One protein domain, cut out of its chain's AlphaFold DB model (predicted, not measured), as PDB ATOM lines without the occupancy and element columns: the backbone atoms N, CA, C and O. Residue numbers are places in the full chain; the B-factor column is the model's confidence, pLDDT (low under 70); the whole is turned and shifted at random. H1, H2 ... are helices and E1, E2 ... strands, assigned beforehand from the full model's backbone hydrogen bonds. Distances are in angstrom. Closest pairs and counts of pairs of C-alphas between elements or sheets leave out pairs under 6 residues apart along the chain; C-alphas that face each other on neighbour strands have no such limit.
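What this domain is: This is residues 16 to 107 and 116 to 155 of the 1050 residues of the protein "AAA domain-containing protein" of Candidatus Bathyarchaeota archaeon (UniProt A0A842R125). What does the model look like at first sight? It is a small closed barrel of six strands, all antiparallel, with a short seam between E6 and E1; the long helix H1 slants past it, its residues 16 to 21 standing free, and the short helix H2 sits outside the wall at E3. Which parts come in which order? The printed part has 132 residues, with two named helices and six named strands in the order H1 H2 E1 E2 E3 E4 E5 E6, of mixed class, helices and strands. How large is it? It is compact, with a radius of gyration of the C-alphas of 14.3 A and spans of 47 by 32 by 27 A.

How they stand to each other: How does the ring close? Round it run E1, residues 52 to 60, E2, residues 63 to 68, E5, residues 119 to 130, E4, residues 91 to 103, E3, residues 81 to 86, and E6, residues 149 to 152, then back to E1. Residues 149 to 150 of E6 lie beside 52 to 53 of E1, with N 150 and O 52 2.9 A apart. Which atoms pair elsewhere? Within hydrogen-bond range are N 55 and O 65 of the hairpin E1 and E2 at 2.9 A, N 66 and O 122 of E2 and E5 at 2.9 A, and N 123 and O 99 of E5 and E4 at 2.9 A. So are N 84 and O 93 of the hairpin E3 and E4 at 2.8 A, and N 83 and O 151 of E3 and E6 at 2.8 A. Where are the helices? H1, residues 16 to 33, is on the barrel and near E1, with every O i to N i+4 pair within hydrogen-bond range. H2, residues 42 to 45, too short for such a pair, is on the barrel and outside it at a height of 9.3 A, only just over E3 with 3 of its 4 C-alphas; the closest C-alphas, of Arg 42 and Tyr 85, are 7.6 A apart.

Where its parts are: Where do the longest strands run? E4 and E5 each measure 29.1 A; E4 bends by 79 degrees at residue 98 and E5 by 77 degrees at residue 127. E1, 18.9 A, bends by 82 degrees at residue 57. Where are the anchor points? H1 begins at C-alpha 16 (26.493, -48.825, -32.341) and measures 26.3 A; E6 ends at C-alpha 152 (29.546, -34.616, -8.534).

The domain as a whole: How far does it reach? The two C-alphas farthest apart, of Lys 107 and Ile 136, are 47.3 A apart. What is missing or long? Residues 108 to 115 are not printed, and C-alphas 107 and 116 are 18.5 A apart across this cut; the links E2 to E3 and E5 to E6 are long. Where is confidence low? The mean pLDDT of the printed part is 73.9, and 45 residues are under 70, among them 16 to 42.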
ATOM      1  N   TYR A  16      25.172 -48.215 -32.488       46.81
ATOM      2  CA  TYR A  16      26.493 -48.825 -32.341       46.81
ATOM      3  C   TYR A  16      27.618 -47.875 -32.775       46.81
ATOM      4  O   TYR A  16      28.593 -47.722 -32.039       46.81
ATOM      5  N   ASP A  17      27.456 -47.167 -33.895       50.84
ATOM      6  CA  ASP A  17      28.432 -46.158 -34.339       50.84
ATOM      7  C   ASP A  17      28.529 -44.985 -33.350       50.84
ATOM      8  O   ASP A  17      29.629 -44.542 -33.004       50.84
ATOM      9  N   LEU A  18      27.389 -44.544 -32.797       51.03
ATOM     10  CA  LEU A  18      27.355 -43.525 -31.743       51.03
ATOM     11  C   LEU A  18      28.184 -43.955 -30.514       51.03
ATOM     12  O   LEU A  18      28.907 -43.155 -29.921       51.03
ATOM     13  N   ARG A  19      28.105 -45.242 -30.148       48.31
ATOM     14  CA  ARG A  19      28.783 -45.829 -28.984       48.31
ATOM     15  C   ARG A  19      30.305 -45.858 -29.134       48.31
ATOM     16  O   ARG A  19      30.989 -45.611 -28.143       48.31
ATOM     17  N   GLU A  20      30.839 -46.140 -30.321       58.84
ATOM     18  CA  GLU A  20      32.294 -46.121 -30.545       58.84
ATOM     19  C   GLU A  20      32.843 -44.686 -30.626       58.84
ATOM     20  O   GLU A  20      33.873 -44.402 -30.011       58.84
ATOM     21  N   MET A  21      32.118 -43.743 -31.251       55.69
ATOM     22  CA  MET A  21      32.482 -42.313 -31.213       55.69
ATOM     23  C   MET A  21      32.594 -41.772 -29.779       55.69
ATOM     24  O   MET A  21      33.561 -41.084 -29.449       55.69
ATOM     25  N   MET A  22      31.644 -42.106 -28.900       50.38
ATOM     26  CA  MET A  22      31.670 -41.637 -27.507       50.38
ATOM     27  C   MET A  22      32.815 -42.241 -26.677       50.38
ATOM     28  O   MET A  22      33.322 -41.591 -25.761       50.38
ATOM     29  N   LEU A  23      33.259 -43.462 -26.990       52.91
ATOM     30  CA  LEU A  23      34.398 -44.089 -26.306       52.91
ATOM     31  C   LEU A  23      35.736 -43.461 -26.699       52.91
ATOM     32  O   LEU A  23      36.638 -43.374 -25.865       52.91
ATOM     33  N   ASP A  24      35.859 -42.996 -27.940       60.88
ATOM     34  CA  ASP A  24      37.033 -42.261 -28.408       60.88
ATOM     35  C   ASP A  24      37.142 -40.874 -27.742       60.88
ATOM     36  O   ASP A  24      38.217 -40.493 -27.272       60.88
ATOM     37  N   GLN A  25      36.017 -40.163 -27.576       55.31
ATOM     38  CA  GLN A  25      35.975 -38.894 -26.830       55.31
ATOM     39  C   GLN A  25      36.391 -39.060 -25.356       55.31
ATOM     40  O   GLN A  25      37.178 -38.265 -24.840       55.31
ATOM     41  N   LEU A  26      35.942 -40.128 -24.681       51.62
ATOM     42  CA  LEU A  26      36.333 -40.420 -23.293       51.62
ATOM     43  C   LEU A  26      37.833 -40.747 -23.134       51.62
ATOM     44  O   LEU A  26      38.419 -40.425 -22.100       51.62
ATOM     45  N   ARG A  27      38.494 -41.327 -24.149       58.84
ATOM     46  CA  ARG A  27      39.962 -41.507 -24.125       58.84
ATOM     47  C   ARG A  27      40.700 -40.185 -24.305       58.84
ATOM     48  O   ARG A  27      41.576 -39.872 -23.501       58.84
ATOM     49  N   LYS A  28      40.292 -39.381 -25.291       56.91
ATOM     50  CA  LYS A  28      40.845 -38.037 -25.535       56.91
ATOM     51  C   LYS A  28      40.696 -37.123 -24.318       56.91
ATOM     52  O   LYS A  28      41.567 -36.300 -24.054       56.91
ATOM     53  N   LEU A  29      39.634 -37.301 -23.532       53.72
ATOM     54  CA  LEU A  29      39.457 -36.652 -22.233       53.72
ATOM     55  C   LEU A  29      40.531 -37.058 -21.212       53.72
ATOM     56  O   LEU A  29      41.127 -36.176 -20.598       53.72
ATOM     57  N   LYS A  30      40.806 -38.357 -21.035       54.34
ATOM     58  CA  LYS A  30      41.866 -38.834 -20.124       54.34
ATOM     59  C   LYS A  30      43.249 -38.319 -20.521       54.34
ATOM     60  O   LYS A  30      44.037 -37.963 -19.650       54.34
ATOM     61  N   GLU A  31      43.532 -38.235 -21.818       60.53
ATOM     62  CA  GLU A  31      44.767 -37.632 -22.333       60.53
ATOM     63  C   GLU A  31      44.802 -36.117 -22.053       60.53
ATOM     64  O   GLU A  31      45.771 -35.617 -21.486       60.53
ATOM     65  N   TRP A  32      43.706 -35.399 -22.326       57.81
ATOM     66  CA  TRP A  32      43.589 -33.956 -22.086       57.81
ATOM     67  C   TRP A  32      43.621 -33.561 -20.597       57.81
ATOM     68  O   TRP A  32      44.102 -32.477 -20.256       57.81
ATOM     69  N   MET A  33      43.147 -34.417 -19.684       51.38
ATOM     70  CA  MET A  33      43.266 -34.199 -18.232       51.38
ATOM     71  C   MET A  33      44.725 -34.130 -17.761       51.38
ATOM     72  O   MET A  33      44.994 -33.440 -16.782       51.38
ATOM     73  N   ASN A  34      45.654 -34.765 -18.481       55.47
ATOM     74  CA  ASN A  34      47.087 -34.737 -18.181       55.47
ATOM     75  C   ASN A  34      47.830 -33.543 -18.820       55.47
ATOM     76  O   ASN A  34      49.021 -33.371 -18.573       55.47
ATOM     77  N   GLU A  35      47.168 -32.703 -19.628       52.62
ATOM     78  CA  GLU A  35      47.797 -31.526 -20.246       52.62
ATOM     79  C   GLU A  35      47.716 -30.272 -19.352       52.62
ATOM     80  O   GLU A  35      46.675 -29.606 -19.238       52.62
ATOM     81  N   GLU A  36      48.861 -29.912 -18.760       43.94
ATOM     82  CA  GLU A  36      49.077 -28.702 -17.956       43.94
ATOM     83  C   GLU A  36      49.030 -27.406 -18.792       43.94
ATOM     84  O   GLU A  36      50.056 -26.820 -19.146       43.94
ATOM     85  N   LYS A  37      47.824 -26.885 -19.052       46.25
ATOM     86  CA  LYS A  37      47.610 -25.447 -19.300       46.25
ATOM     87  C   LYS A  37      46.421 -24.925 -18.491       46.25
ATOM     88  O   LYS A  37      45.359 -25.550 -18.434       46.25
ATOM     89  N   HIS A  38      46.654 -23.798 -17.816       49.59
ATOM     90  CA  HIS A  38      45.770 -23.223 -16.801       49.59
ATOM     91  C   HIS A  38      44.598 -22.428 -17.396       49.59
ATOM     92  O   HIS A  38      44.774 -21.271 -17.774       49.59
ATOM     93  N   ASP A  39      43.392 -22.986 -17.308       57.25
ATOM     94  CA  ASP A  39      42.155 -22.199 -17.249       57.25
ATOM     95  C   ASP A  39      41.787 -21.924 -15.782       57.25
ATOM     96  O   ASP A  39      41.815 -22.821 -14.932       57.25
ATOM     97  N   LYS A  40      41.424 -20.675 -15.458       62.19
ATOM     98  CA  LYS A  40      41.145 -20.233 -14.071       62.19
ATOM     99  C   LYS A  40      39.880 -20.844 -13.452       62.19
ATOM    100  O   LYS A  40      39.683 -20.707 -12.245       62.19
ATOM    101  N   LYS A  41      39.001 -21.452 -14.250       69.44
ATOM    102  CA  LYS A  41      37.805 -22.181 -13.785       69.44
ATOM    103  C   LYS A  41      38.034 -23.697 -13.756       69.44
ATOM    104  O   LYS A  41      37.569 -24.360 -12.833       69.44
ATOM    105  N   ARG A  42      38.833 -24.226 -14.693       68.31
ATOM    106  CA  ARG A  42      39.262 -25.640 -14.756       68.31
ATOM    107  C   ARG A  42      39.944 -26.123 -13.471       68.31
ATOM    108  O   ARG A  42      39.825 -27.296 -13.133       68.31
ATOM    109  N   SER A  43      40.615 -25.234 -12.730       71.38
ATOM    110  CA  SER A  43      41.333 -25.560 -11.485       71.38
ATOM    111  C   SER A  43      40.481 -26.237 -10.397       71.38
ATOM    112  O   SER A  43      41.027 -26.995  -9.603       71.38
ATOM    113  N   ILE A  44      39.160 -26.026 -10.377       78.19
ATOM    114  CA  ILE A  44      38.220 -26.631  -9.405       78.19
ATOM    115  C   ILE A  44      37.997 -28.135  -9.675       78.19
ATOM    116  O   ILE A  44      37.582 -28.891  -8.791       78.19
ATOM    117  N   PHE A  45      38.285 -28.577 -10.902       80.44
ATOM    118  CA  PHE A  45      38.081 -29.949 -11.376       80.44
ATOM    119  C   PHE A  45      39.384 -30.753 -11.478       80.44
ATOM    120  O   PHE A  45      39.373 -31.909 -11.897       80.44
ATOM    121  N   VAL A  46      40.517 -30.166 -11.077       71.38
ATOM    122  CA  VAL A  46      41.809 -30.862 -11.020       71.38
ATOM    123  C   VAL A  46      41.712 -32.035 -10.038       71.38
ATOM    124  O   VAL A  46      41.166 -31.898  -8.945       71.38
ATOM    125  N   ASN A  47      42.236 -33.194 -10.446       74.56
ATOM    126  CA  ASN A  47      42.174 -34.470  -9.717       74.56
ATOM    127  C   ASN A  47      40.755 -35.024  -9.460       74.56
ATOM    128  O   ASN A  47      40.587 -35.875  -8.589       74.56
ATOM    129  N   ARG A  48      39.731 -34.582 -10.206       79.94
ATOM    130  CA  ARG A  48      38.371 -35.148 -10.145       79.94
ATOM    131  C   ARG A  48      38.050 -35.893 -11.432       79.94
ATOM    132  O   ARG A  48      38.226 -35.359 -12.522       79.94
ATOM    133  N   GLU A  49      37.531 -37.109 -11.304       82.19
ATOM    134  CA  GLU A  49      36.984 -37.842 -12.444       82.19
ATOM    135  C   GLU A  49      35.547 -37.374 -12.725       82.19
ATOM    136  O   GLU A  49      34.730 -37.312 -11.799       82.19
ATOM    137  N   PRO A  50      35.191 -37.052 -13.981       86.19
ATOM    138  CA  PRO A  50      33.814 -36.737 -14.323       86.19
ATOM    139  C   PRO A  50      32.941 -37.990 -14.217       86.19
ATOM    140  O   PRO A  50      33.328 -39.083 -14.639       86.19
ATOM    141  N   ILE A  51      31.740 -37.838 -13.658       86.56
ATOM    142  CA  ILE A  51      30.729 -38.904 -13.617       86.56
ATOM    143  C   ILE A  51      30.036 -39.095 -14.961       86.56
ATOM    144  O   ILE A  51      29.440 -40.143 -15.193       86.56
ATOM    145  N   GLY A  52      30.113 -38.111 -15.858       88.19
ATOM    146  CA  GLY A  52      29.512 -38.196 -17.177       88.19
ATOM    147  C   GLY A  52      29.851 -37.031 -18.092       88.19
ATOM    148  O   GLY A  52      30.625 -36.139 -17.747       88.19
ATOM    149  N   THR A  53      29.291 -37.070 -19.294       88.62
ATOM    150  CA  THR A  53      29.533 -36.105 -20.376       88.62
ATOM    151  C   THR A  53      28.204 -35.723 -21.025       88.62
ATOM    152  O   THR A  53      27.368 -36.601 -21.234       88.62
ATOM    153  N   VAL A  54      27.986 -34.435 -21.305       87.56
ATOM    154  CA  VAL A  54      26.731 -33.900 -21.863       87.56
ATOM    155  C   VAL A  54      26.496 -34.392 -23.297       87.56
ATOM    156  O   VAL A  54      27.398 -34.332 -24.131       87.56
ATOM    157  N   THR A  55      25.275 -34.854 -23.589       81.94
ATOM    158  CA  THR A  55      24.892 -35.498 -24.860       81.94
ATOM    159  C   THR A  55      23.710 -34.825 -25.558       81.94
ATOM    160  O   THR A  55      22.891 -34.138 -24.944       81.94
ATOM    161  N   THR A  56      23.568 -35.100 -26.855       67.31
ATOM    162  CA  THR A  56      22.457 -34.631 -27.690       67.31
ATOM    163  C   THR A  56      21.163 -35.447 -27.515       67.31
ATOM    164  O   THR A  56      21.216 -36.630 -27.172       67.31
ATOM    165  N   PRO A  57      19.985 -34.848 -27.785       52.47
ATOM    166  CA  PRO A  57      19.764 -33.419 -28.007       52.47
ATOM    167  C   PRO A  57      19.768 -32.634 -26.685       52.47
ATOM    168  O   PRO A  57      19.208 -33.076 -25.679       52.47
ATOM    169  N   ILE A  58      20.352 -31.433 -26.706       62.06
ATOM    170  CA  ILE A  58      20.197 -30.449 -25.626       62.06
ATOM    171  C   ILE A  58      18.778 -29.883 -25.741       62.06
ATOM    172  O   ILE A  58      18.422 -29.294 -26.761       62.06
ATOM    173  N   LEU A  59      17.942 -30.123 -24.730       58.56
ATOM    174  CA  LEU A  59      16.493 -29.939 -24.852       58.56
ATOM    175  C   LEU A  59      16.064 -28.468 -24.757       58.56
ATOM    176  O   LEU A  59      15.121 -28.071 -25.438       58.56
ATOM    177  N   ASN A  60      16.731 -27.663 -23.921       68.81
ATOM    178  CA  ASN A  60      16.579 -26.205 -23.844       68.81
ATOM    179  C   ASN A  60      17.695 -25.578 -22.973       68.81
ATOM    180  O   ASN A  60      18.524 -26.280 -22.407       68.81
ATOM    181  N   ILE A  61      17.687 -24.246 -22.829       73.88
ATOM    182  CA  ILE A  61      18.663 -23.470 -22.031       73.88
ATOM    183  C   ILE A  61      18.673 -23.864 -20.535       73.88
ATOM    184  O   ILE A  61      19.648 -23.598 -19.846       73.88
ATOM    185  N   GLY A  62      17.628 -24.516 -20.014       78.25
ATOM    186  CA  GLY A  62      17.533 -24.944 -18.613       78.25
ATOM    187  C   GLY A  62      17.762 -26.439 -18.358       78.25
ATOM    188  O   GLY A  62      17.659 -26.857 -17.204       78.25
ATOM    189  N   PHE A  63      18.025 -27.257 -19.385       84.69
ATOM    190  CA  PHE A  63      18.077 -28.717 -19.245       84.69
ATOM    191  C   PHE A  63      19.002 -29.391 -20.267       84.69
ATOM    192  O   PHE A  63      18.885 -29.170 -21.476       84.69
ATOM    193  N   CYS A  64      19.851 -30.304 -19.795       87.38
ATOM    194  CA  CYS A  64      20.723 -31.130 -20.633       87.38
ATOM    195  C   CYS A  64      20.718 -32.600 -20.188       87.38
ATOM    196  O   CYS A  64      20.489 -32.904 -19.021       87.38
ATOM    197  N   ASN A  65      21.021 -33.515 -21.107       87.31
ATOM    198  CA  ASN A  65      21.253 -34.925 -20.789       87.31
ATOM    199  C   ASN A  65      22.755 -35.195 -20.677       87.31
ATOM    200  O   ASN A  65      23.540 -34.528 -21.348       87.31
ATOM    201  N   ALA A  66      23.153 -36.185 -19.881       86.81
ATOM    202  CA  ALA A  66      24.528 -36.669 -19.822       86.81
ATOM    203  C   ALA A  66      24.597 -38.203 -19.794       86.81
ATOM    204  O   ALA A  66      23.735 -38.865 -19.214       86.81
ATOM    205  N   LEU A  67      25.637 -38.773 -20.406       85.12
ATOM    206  CA  LEU A  67      25.956 -40.203 -20.341       85.12
ATOM    207  C   LEU A  67      26.975 -40.457 -19.225       85.12
ATOM    208  O   LEU A  67      27.970 -39.735 -19.136       85.12
ATOM    209  N   LYS A  68      26.767 -41.500 -18.411       84.19
ATOM    210  CA  LYS A  68      27.717 -41.919 -17.367       84.19
ATOM    211  C   LYS A  68      29.076 -42.317 -17.964       84.19
ATOM    212  O   LYS A  68      29.142 -43.118 -18.895       84.19
ATOM    213  N   SER A  69      30.161 -41.815 -17.374       78.69
ATOM    214  CA  SER A  69      31.525 -42.275 -17.647       78.69
ATOM    215  C   SER A  69      31.708 -43.719 -17.172       78.69
ATOM    216  O   SER A  69      31.362 -44.055 -16.038       78.69
ATOM    217  N   ARG A  70      32.268 -44.585 -18.027       66.25
ATOM    218  CA  ARG A  70      32.512 -46.002 -17.691       66.25
ATOM    219  C   ARG A  70      33.679 -46.217 -16.738       66.25
ATOM    220  O   ARG A  70      33.697 -47.216 -16.031       66.25
ATOM    221  N   ASP A  71      34.640 -45.302 -16.752       65.50
ATOM    222  CA  ASP A  71      35.826 -45.375 -15.901       65.50
ATOM    223  C   ASP A  71      35.525 -44.972 -14.451       65.50
ATOM    224  O   ASP A  71      36.221 -45.402 -13.538       65.50
ATOM    225  N   ASN A  72      34.461 -44.190 -14.240       69.88
ATOM    226  CA  ASN A  72      34.082 -43.692 -12.928       69.88
ATOM    227  C   ASN A  72      33.164 -44.692 -12.202       69.88
ATOM    228  O   ASN A  72      32.066 -45.037 -12.664       69.88
ATOM    229  N   THR A  73      33.609 -45.154 -11.034       67.00
ATOM    230  CA  THR A  73      32.872 -46.111 -10.198       67.00
ATOM    231  C   THR A  73      31.686 -45.479  -9.465       67.00
ATOM    232  O   THR A  73      30.761 -46.203  -9.085       67.00
ATOM    233  N   LEU A  74      31.649 -44.147  -9.317       70.62
ATOM    234  CA  LEU A  74      30.523 -43.435  -8.713       70.62
ATOM    235  C   LEU A  74      29.257 -43.608  -9.561       70.62
ATOM    236  O   LEU A  74      29.244 -43.419 -10.781       70.62
ATOM    237  N   ARG A  75      28.160 -43.972  -8.896       74.31
ATOM    238  CA  ARG A  75      26.839 -44.095  -9.513       74.31
ATOM    239  C   ARG A  75      26.052 -42.800  -9.276       74.31
ATOM    240  O   ARG A  75      25.755 -42.537  -8.111       74.31
ATOM    241  N   PRO A  76      25.668 -42.051 -10.329       78.44
ATOM    242  CA  PRO A  76      24.810 -40.880 -10.170       78.44
ATOM    243  C   PRO A  76      23.468 -41.260  -9.528       78.44
ATOM    244  O   PRO A  76      22.910 -42.321  -9.838       78.44
ATOM    245  N   ARG A  77      22.942 -40.394  -8.656       77.88
ATOM    246  CA  ARG A  77      21.638 -40.551  -7.985       77.88
ATOM    247  C   ARG A  77      20.642 -39.480  -8.440       77.88
ATOM    248  O   ARG A  77      21.030 -38.383  -8.826       77.88
ATOM    249  N   VAL A  78      19.343 -39.781  -8.367       77.19
ATOM    250  CA  VAL A  78      18.302 -38.748  -8.525       77.19
ATOM    251  C   VAL A  78      18.413 -37.766  -7.354       77.19
ATOM    252  O   VAL A  78      18.711 -38.176  -6.234       77.19
ATOM    253  N   ASN A  79      18.190 -36.481  -7.622       73.50
ATOM    254  CA  ASN A  79      18.372 -35.349  -6.710       73.50
ATOM    255  C   ASN A  79      19.827 -35.068  -6.277       73.50
ATOM    256  O   ASN A  79      20.052 -34.207  -5.425       73.50
ATOM    257  N   GLU A  80      20.822 -35.722  -6.884       81.75
ATOM    258  CA  GLU A  80      22.235 -35.379  -6.692       81.75
ATOM    259  C   GLU A  80      22.575 -34.058  -7.400       81.75
ATOM    260  O   GLU A  80      22.151 -33.809  -8.535       81.75
ATOM    261  N   ILE A  81      23.345 -33.202  -6.720       84.50
ATOM    262  CA  ILE A  81      23.812 -31.923  -7.261       84.50
ATOM    263  C   ILE A  81      25.120 -32.135  -8.023       84.50
ATOM    264  O   ILE A  81      26.083 -32.714  -7.514       84.50
ATOM    265  N   VAL A  82      25.164 -31.613  -9.242       89.06
ATOM    266  CA  VAL A  82      26.295 -31.742 -10.160       89.06
ATOM    267  C   VAL A  82      26.815 -30.382 -10.605       89.06
ATOM    268  O   VAL A  82      26.078 -29.397 -10.676       89.06
ATOM    269  N   LEU A  83      28.102 -30.346 -10.930       91.12
ATOM    270  CA  LEU A  83      28.764 -29.249 -11.622       91.12
ATOM    271  C   LEU A  83      29.052 -29.669 -13.061       91.12
ATOM    272  O   LEU A  83      29.561 -30.762 -13.297       91.12
ATOM    273  N   ILE A  84      28.757 -28.795 -14.017       91.75
ATOM    274  CA  ILE A  84      29.067 -28.988 -15.433       91.75
ATOM    275  C   ILE A  84      30.118 -27.958 -15.835       91.75
ATOM    276  O   ILE A  84      29.913 -26.761 -15.626       91.75
ATOM    277  N   TYR A  85      31.225 -28.414 -16.414       90.94
ATOM    278  CA  TYR A  85      32.240 -27.553 -17.011       90.94
ATOM    279  C   TYR A  85      32.085 -27.546 -18.535       90.94
ATOM    280  O   TYR A  85      32.390 -28.538 -19.204       90.94
ATOM    281  N   ASP A  86      31.616 -26.421 -19.074       87.81
ATOM    282  CA  ASP A  86      31.607 -26.163 -20.511       87.81
ATOM    283  C   ASP A  86      32.984 -25.638 -20.933       87.81
ATOM    284  O   ASP A  86      33.323 -24.463 -20.757       87.81
ATOM    285  N   LYS A  87      33.776 -26.541 -21.515       78.75
ATOM    286  CA  LYS A  87      35.124 -26.273 -22.031       78.75
ATOM    287  C   LYS A  87      35.136 -25.283 -23.203       78.75
ATOM    288  O   LYS A  87      36.144 -24.619 -23.416       78.75
ATOM    289  N   LYS A  88      34.061 -25.190 -23.992       79.75
ATOM    290  CA  LYS A  88      34.007 -24.339 -25.194       79.75
ATOM    291  C   LYS A  88      33.869 -22.862 -24.834       79.75
ATOM    292  O   LYS A  88      34.404 -22.013 -25.542       79.75
ATOM    293  N   HIS A  89      33.155 -22.574 -23.749       79.81
ATOM    294  CA  HIS A  89      32.909 -21.213 -23.273       79.81
ATOM    295  C   HIS A  89      33.775 -20.827 -22.050       79.81
ATOM    296  O   HIS A  89      33.761 -19.666 -21.651       79.81
ATOM    297  N   ASP A  90      34.537 -21.775 -21.480       81.75
ATOM    298  CA  ASP A  90      35.157 -21.701 -20.145       81.75
ATOM    299  C   ASP A  90      34.125 -21.285 -19.090       81.75
ATOM    300  O   ASP A  90      34.196 -20.208 -18.500       81.75
ATOM    301  N   GLU A  91      33.098 -22.104 -18.877       86.88
ATOM    302  CA  GLU A  91      31.993 -21.777 -17.971       86.88
ATOM    303  C   GLU A  91      31.617 -22.939 -17.059       86.88
ATOM    304  O   GLU A  91      31.756 -24.110 -17.406       86.88
ATOM    305  N   ILE A  92      31.149 -22.594 -15.859       89.62
ATOM    306  CA  ILE A  92      30.710 -23.557 -14.854       89.62
ATOM    307  C   ILE A  92      29.215 -23.378 -14.650       89.62
ATOM    308  O   ILE A  92      28.742 -22.261 -14.433       89.62
ATOM    309  N   TYR A  93      28.487 -24.483 -14.650       90.44
ATOM    310  CA  TYR A  93      27.066 -24.537 -14.349       90.44
ATOM    311  C   TYR A  93      26.838 -25.476 -13.168       90.44
ATOM    312  O   TYR A  93      27.559 -26.458 -13.012       90.44
ATOM    313  N   SER A  94      25.832 -25.198 -12.346       89.56
ATOM    314  CA  SER A  94      25.293 -26.176 -11.400       89.56
ATOM    315  C   SER A  94      23.980 -26.747 -11.925       89.56
ATOM    316  O   SER A  94      23.229 -26.069 -12.630       89.56
ATOM    317  N   GLY A  95      23.697 -27.996 -11.573       87.75
ATOM    318  CA  GLY A  95      22.468 -28.686 -11.934       87.75
ATOM    319  C   GLY A  95      22.072 -29.737 -10.903       87.75
ATOM    320  O   GLY A  95      22.853 -30.077 -10.017       87.75
ATOM    321  N   ILE A  96      20.855 -30.252 -11.034       84.81
ATOM    322  CA  ILE A  96      20.323 -31.371 -10.253       84.81
ATOM    323  C   ILE A  96      19.880 -32.483 -11.203       84.81
ATOM    324  O   ILE A  96      19.266 -32.212 -12.239       84.81
ATOM    325  N   ILE A  97      20.208 -33.731 -10.868       86.81
ATOM    326  CA  ILE A  97      19.782 -34.900 -11.643       86.81
ATOM    327  C   ILE A  97      18.299 -35.174 -11.366       86.81
ATOM    328  O   ILE A  97      17.941 -35.547 -10.252       86.81
ATOM    329  N   GLU A  98      17.430 -35.014 -12.367       80.06
ATOM    330  CA  GLU A  98      15.981 -35.244 -12.226       80.06
ATOM    331  C   GLU A  98      15.540 -36.642 -12.683       80.06
ATOM    332  O   GLU A  98      14.554 -37.172 -12.178       80.06
ATOM    333  N   GLU A  99      16.265 -37.272 -13.612       81.50
ATOM    334  CA  GLU A  99      15.941 -38.620 -14.092       81.50
ATOM    335  C   GLU A  99      17.187 -39.455 -14.408       81.50
ATOM    336  O   GLU A  99      18.217 -38.932 -14.828       81.50
ATOM    337  N   LEU A 100      17.064 -40.776 -14.243       82.94
ATOM    338  CA  LEU A 100      18.086 -41.779 -14.552       82.94
ATOM    339  C   LEU A 100      17.471 -42.895 -15.404       82.94
ATOM    340  O   LEU A 100      16.545 -43.583 -14.976       82.94
ATOM    341  N   LYS A 101      18.001 -43.089 -16.613       79.38
ATOM    342  CA  LYS A 101      17.558 -44.087 -17.594       79.38
ATOM    343  C   LYS A 101      18.678 -45.095 -17.843       79.38
ATOM    344  O   LYS A 101      19.751 -44.739 -18.323       79.38
ATOM    345  N   VAL A 102      18.419 -46.361 -17.519       73.88
ATOM    346  CA  VAL A 102      19.345 -47.479 -17.767       73.88
ATOM    347  C   VAL A 102      19.365 -47.815 -19.259       73.88
ATOM    348  O   VAL A 102      18.308 -48.040 -19.849       73.88
ATOM    349  N   ILE A 103      20.554 -47.913 -19.855       67.81
ATOM    350  CA  ILE A 103      20.743 -48.423 -21.218       67.81
ATOM    351  C   ILE A 103      20.970 -49.948 -21.148       67.81
ATOM    352  O   ILE A 103      21.993 -50.395 -20.622       67.81
ATOM    353  N   PRO A 104      20.057 -50.788 -21.671       56.12
ATOM    354  CA  PRO A 104      20.233 -52.238 -21.650       56.12
ATOM    355  C   PRO A 104      21.298 -52.691 -22.662       56.12
ATOM    356  O   PRO A 104      21.177 -52.432 -23.856       56.12
ATOM    357  N   ARG A 105      22.315 -53.439 -22.207       52.19
ATOM    358  CA  ARG A 105      23.427 -53.897 -23.068       52.19
ATOM    359  C   ARG A 105      23.013 -54.937 -24.133       52.19
ATOM    360  O   ARG A 105      23.613 -54.946 -25.204       52.19
ATOM    361  N   LYS A 106      22.011 -55.802 -23.877       53.34
ATOM    362  CA  LYS A 106      21.419 -56.767 -24.842       53.34
ATOM    363  C   LYS A 106      19.960 -57.115 -24.499       53.34
ATOM    364  O   LYS A 106      19.585 -57.154 -23.333       53.34
ATOM    365  N   LYS A 107      19.157 -57.491 -25.507       46.34
ATOM    366  CA  LYS A 107      17.733 -57.900 -25.372       46.34
ATOM    367  C   LYS A 107      17.480 -59.121 -24.468       46.34
ATOM    368  O   LYS A 107      16.354 -59.301 -24.014       46.34
ATOM    369  N   PRO A 116      26.359 -52.041 -10.916       53.19
ATOM    370  CA  PRO A 116      27.204 -50.854 -11.081       53.19
ATOM    371  C   PRO A 116      27.826 -50.705 -12.480       53.19
ATOM    372  O   PRO A 116      28.192 -49.586 -12.854       53.19
ATOM    373  N   GLU A 117      27.910 -51.784 -13.271       53.94
ATOM    374  CA  GLU A 117      28.355 -51.749 -14.670       53.94
ATOM    375  C   GLU A 117      27.288 -51.264 -15.667       53.94
ATOM    376  O   GLU A 117      27.569 -51.149 -16.864       53.94
ATOM    377  N   SER A 118      26.057 -51.002 -15.235       60.75
ATOM    378  CA  SER A 118      25.028 -50.494 -16.145       60.75
ATOM    379  C   SER A 118      25.449 -49.146 -16.753       60.75
ATOM    380  O   SER A 118      25.925 -48.257 -16.045       60.75
ATOM    381  N   ASP A 119      25.267 -48.978 -18.066       67.56
ATOM    382  CA  ASP A 119      25.415 -47.670 -18.712       67.56
ATOM    383  C   ASP A 119      24.133 -46.852 -18.418       67.56
ATOM    384  O   ASP A 119      23.021 -47.370 -18.560       67.56
ATOM    385  N   PHE A 120      24.260 -45.586 -18.002       72.56
ATOM    386  CA  PHE A 120      23.125 -44.716 -17.646       72.56
ATOM    387  C   PHE A 120      23.145 -43.417 -18.457       72.56
ATOM    388  O   PHE A 120      24.197 -42.787 -18.570       72.56
ATOM    389  N   ILE A 121      21.977 -42.972 -18.925       82.62
ATOM    390  CA  ILE A 121      21.728 -41.569 -19.296       82.62
ATOM    391  C   ILE A 121      21.024 -40.903 -18.119       82.62
ATOM    392  O   ILE A 121      20.093 -41.483 -17.556       82.62
ATOM    393  N   PHE A 122      21.440 -39.697 -17.754       85.44
ATOM    394  CA  PHE A 122      20.790 -38.907 -16.718       85.44
ATOM    395  C   PHE A 122      20.441 -37.502 -17.203       85.44
ATOM    396  O   PHE A 122      21.235 -36.837 -17.867       85.44
ATOM    397  N   GLY A 123      19.218 -37.079 -16.891       86.88
ATOM    398  CA  GLY A 123      18.694 -35.758 -17.217       86.88
ATOM    399  C   GLY A 123      19.013 -34.775 -16.100       86.88
ATOM    400  O   GLY A 123      18.728 -35.051 -14.934       86.88
ATOM    401  N   ILE A 124      19.613 -33.639 -16.450       88.31
ATOM    402  CA  ILE A 124      20.078 -32.614 -15.517       88.31
ATOM    403  C   ILE A 124      19.290 -31.330 -15.768       88.31
ATOM    404  O   ILE A 124      19.404 -30.719 -16.835       88.31
ATOM    405  N   ARG A 125      18.551 -30.871 -14.754       87.50
ATOM    406  CA  ARG A 125      17.988 -29.519 -14.742       87.50
ATOM    407  C   ARG A 125      19.014 -28.551 -14.176       87.50
ATOM    408  O   ARG A 125      19.540 -28.757 -13.084       87.50
ATOM    409  N   LEU A 126      19.281 -27.480 -14.906       85.88
ATOM    410  CA  LEU A 126      20.276 -26.484 -14.535       85.88
ATOM    411  C   LEU A 126      19.725 -25.519 -13.472       85.88
ATOM    412  O   LEU A 126      18.529 -25.220 -13.436       85.88
ATOM    413  N   LEU A 127      20.607 -25.049 -12.590       82.12
ATOM    414  CA  LEU A 127      20.284 -24.171 -11.460       82.12
ATOM    415  C   LEU A 127      20.859 -22.763 -11.651       82.12
ATOM    416  O   LEU A 127      20.144 -21.777 -11.481       82.12
ATOM    417  N   SER A 128      22.149 -22.644 -11.972       82.81
ATOM    418  CA  SER A 128      22.836 -21.358 -12.159       82.81
ATOM    419  C   SER A 128      24.138 -21.508 -12.945       82.81
ATOM    420  O   SER A 128      24.717 -22.592 -13.014       82.81
ATOM    421  N   LYS A 129      24.613 -20.392 -13.504       87.62
ATOM    422  CA  LYS A 129      25.940 -20.219 -14.110       87.62
ATOM    423  C   LYS A 129      26.871 -19.550 -13.091       87.62
ATOM    424  O   LYS A 129      26.426 -18.670 -12.357       87.62
ATOM    425  N   HIS A 130      28.133 -19.962 -13.013       85.75
ATOM    426  CA  HIS A 130      29.045 -19.641 -11.909       85.75
ATOM    427  C   HIS A 130      30.411 -19.112 -12.370       85.75
ATOM    428  O   HIS A 130      30.902 -19.434 -13.455       85.75
ATOM    429  N   GLU A 131      31.060 -18.335 -11.500       81.69
ATOM    430  CA  GLU A 131      32.494 -18.022 -11.608       81.69
ATOM    431  C   GLU A 131      33.367 -19.006 -10.809       81.69
ATOM    432  O   GLU A 131      32.861 -19.891 -10.122       81.69
ATOM    433  N   SER A 132      34.697 -18.833 -10.861       78.06
ATOM    434  CA  SER A 132      35.693 -19.738 -10.259       78.06
ATOM    435  C   SER A 132      35.562 -19.976  -8.745       78.06
ATOM    436  O   SER A 132      36.239 -20.842  -8.204       78.06
ATOM    437  N   ASN A 133      34.752 -19.190  -8.033       78.38
ATOM    438  CA  ASN A 133      34.515 -19.347  -6.596       78.38
ATOM    439  C   ASN A 133      33.169 -20.018  -6.265       78.38
ATOM    440  O   ASN A 133      32.868 -20.180  -5.085       78.38
ATOM    441  N   LEU A 134      32.355 -20.354  -7.277       83.75
ATOM    442  CA  LEU A 134      30.965 -20.841  -7.212       83.75
ATOM    443  C   LEU A 134      29.953 -19.922  -6.491       83.75
ATOM    444  O   LEU A 134      28.752 -20.023  -6.740       83.75
ATOM    445  N   ALA A 135      30.403 -19.001  -5.640       75.88
ATOM    446  CA  ALA A 135      29.564 -18.058  -4.913       75.88
ATOM    447  C   ALA A 135      28.917 -17.018  -5.841       75.88
ATOM    448  O   ALA A 135      27.731 -16.722  -5.686       75.88
ATOM    449  N   ILE A 136      29.670 -16.492  -6.816       77.38
ATOM    450  CA  ILE A 136      29.160 -15.533  -7.806       77.38
ATOM    451  C   ILE A 136      28.334 -16.289  -8.847       77.38
ATOM    452  O   ILE A 136      28.831 -17.214  -9.494       77.38
ATOM    453  N   ARG A 137      27.074 -15.871  -9.003       78.44
ATOM    454  CA  ARG A 137      26.057 -16.528  -9.832       78.44
ATOM    455  C   ARG A 137      25.534 -15.587 -10.903       78.44
ATOM    456  O   ARG A 137      25.401 -14.385 -10.680       78.44
ATOM    457  N   LYS A 138      25.231 -16.154 -12.063       79.44
ATOM    458  CA  LYS A 138      24.684 -15.482 -13.241       79.44
ATOM    459  C   LYS A 138      23.514 -16.305 -13.779       79.44
ATOM    460  O   LYS A 138      23.443 -17.518 -13.561       79.44
ATOM    461  N   ASN A 139      22.598 -15.636 -14.473       78.75
ATOM    462  CA  ASN A 139      21.530 -16.319 -15.199       78.75
ATOM    463  C   ASN A 139      22.135 -17.238 -16.265       78.75
ATOM    464  O   ASN A 139      23.200 -16.952 -16.807       78.75
ATOM    465  N   ILE A 140      21.438 -18.330 -16.567       83.31
ATOM    466  CA  ILE A 140      21.807 -19.217 -17.666       83.31
ATOM    467  C   ILE A 140      21.227 -18.609 -18.945       83.31
ATOM    468  O   ILE A 140      20.016 -18.607 -19.153       83.31
ATOM    469  N   ASP A 141      22.106 -18.019 -19.745       81.25
ATOM    470  CA  ASP A 141      21.817 -17.286 -20.980       81.25
ATOM    471  C   ASP A 141      22.289 -18.027 -22.246       81.25
ATOM    472  O   ASP A 141      21.880 -17.696 -23.359       81.25
ATOM    473  N   THR A 142      23.106 -19.062 -22.069       80.94
ATOM    474  CA  THR A 142      23.758 -19.851 -23.117       80.94
ATOM    475  C   THR A 142      23.384 -21.331 -23.021       80.94
ATOM    476  O   THR A 142      23.222 -21.877 -21.932       80.94
ATOM    477  N   LEU A 143      23.258 -22.000 -24.174       82.38
ATOM    478  CA  LEU A 143      23.160 -23.462 -24.232       82.38
ATOM    479  C   LEU A 143      24.517 -24.072 -23.860       82.38
ATOM    480  O   LEU A 143      25.539 -23.669 -24.418       82.38
ATOM    481  N   ILE A 144      24.510 -25.056 -22.960       85.00
ATOM    482  CA  ILE A 144      25.700 -25.844 -22.618       85.00
ATOM    483  C   ILE A 144      26.153 -26.633 -23.846       85.00
ATOM    484  O   ILE A 144      25.335 -27.253 -24.523       85.00
ATOM    485  N   SER A 145      27.454 -26.631 -24.120       83.81
ATOM    486  CA  SER A 145      28.035 -27.365 -25.242       83.81
ATOM    487  C   SER A 145      27.927 -28.882 -25.082       83.81
ATOM    488  O   SER A 145      28.060 -29.428 -23.983       83.81
ATOM    489  N   GLU A 146      27.779 -29.574 -26.207       79.19
ATOM    490  CA  GLU A 146      28.055 -31.011 -26.316       79.19
ATOM    491  C   GLU A 146      29.482 -31.319 -25.826       79.19
ATOM    492  O   GLU A 146      30.359 -30.451 -25.856       79.19
ATOM    493  N   ASP A 147      29.701 -32.537 -25.329       81.75
ATOM    494  CA  ASP A 147      30.961 -32.987 -24.718       81.75
ATOM    495  C   ASP A 147      31.398 -32.230 -23.433       81.75
ATOM    496  O   ASP A 147      32.504 -32.439 -22.932       81.75
ATOM    497  N   SER A 148      30.535 -31.397 -22.829       87.00
ATOM    498  CA  SER A 148      30.805 -30.771 -21.517       87.00
ATOM    499  C   SER A 148      30.874 -31.806 -20.387       87.00
ATOM    500  O   SER A 148      30.065 -32.736 -20.331       87.00
ATOM    501  N   PHE A 149      31.804 -31.638 -19.442       89.06
ATOM    502  CA  PHE A 149      32.058 -32.632 -18.389       89.06
ATOM    503  C   PHE A 149      31.202 -32.398 -17.153       89.06
ATOM    504  O   PHE A 149      31.104 -31.273 -16.668       89.06
ATOM    505  N   VAL A 150      30.626 -33.477 -16.620       89.75
ATOM    506  CA  VAL A 150      29.770 -33.456 -15.432       89.75
ATOM    507  C   VAL A 150      30.497 -34.093 -14.253       89.75
ATOM    508  O   VAL A 150      30.948 -35.236 -14.335       89.75
ATOM    509  N   PHE A 151      30.569 -33.374 -13.139       89.50
ATOM    510  CA  PHE A 151      31.207 -33.777 -11.889       89.50
ATOM    511  C   PHE A 151      30.186 -33.756 -10.750       89.50
ATOM    512  O   PHE A 151      29.314 -32.892 -10.705       89.50
ATOM    513  N   THR A 152      30.314 -34.664  -9.788       86.00
ATOM    514  CA  THR A 152      29.546 -34.616  -8.534       86.00
ATOM    515  C   THR A 152      30.019 -33.450  -7.676       86.00
ATOM    516  O   THR A 152      31.225 -33.309  -7.443       86.00
ATOM    517  N   ALA A 153      29.095 -32.614  -7.202       86.25
ATOM    518  CA  ALA A 153      29.435 -31.509  -6.314       86.25
ATOM    519  C   ALA A 153      29.760 -32.035  -4.905       86.25
ATOM    520  O   ALA A 153      29.046 -32.870  -4.353       86.25
ATOM    521  N   THR A 154      30.842 -31.540  -4.307       82.38
ATOM    522  CA  THR A 154      31.195 -31.844  -2.911       82.38
ATOM    523  C   THR A 154      30.236 -31.134  -1.945       82.38
ATOM    524  O   THR A 154      29.690 -30.086  -2.305       82.38
ATOM    525  N   PRO A 155      30.060 -31.605  -0.692       77.75
ATOM    526  CA  PRO A 155      29.141 -30.977   0.267       77.75
ATOM    527  C   PRO A 155      29.370 -29.463   0.425       77.75
ATOM    528  O   PRO A 155      28.431 -28.669   0.400       77.75
TER     529      PRO A 155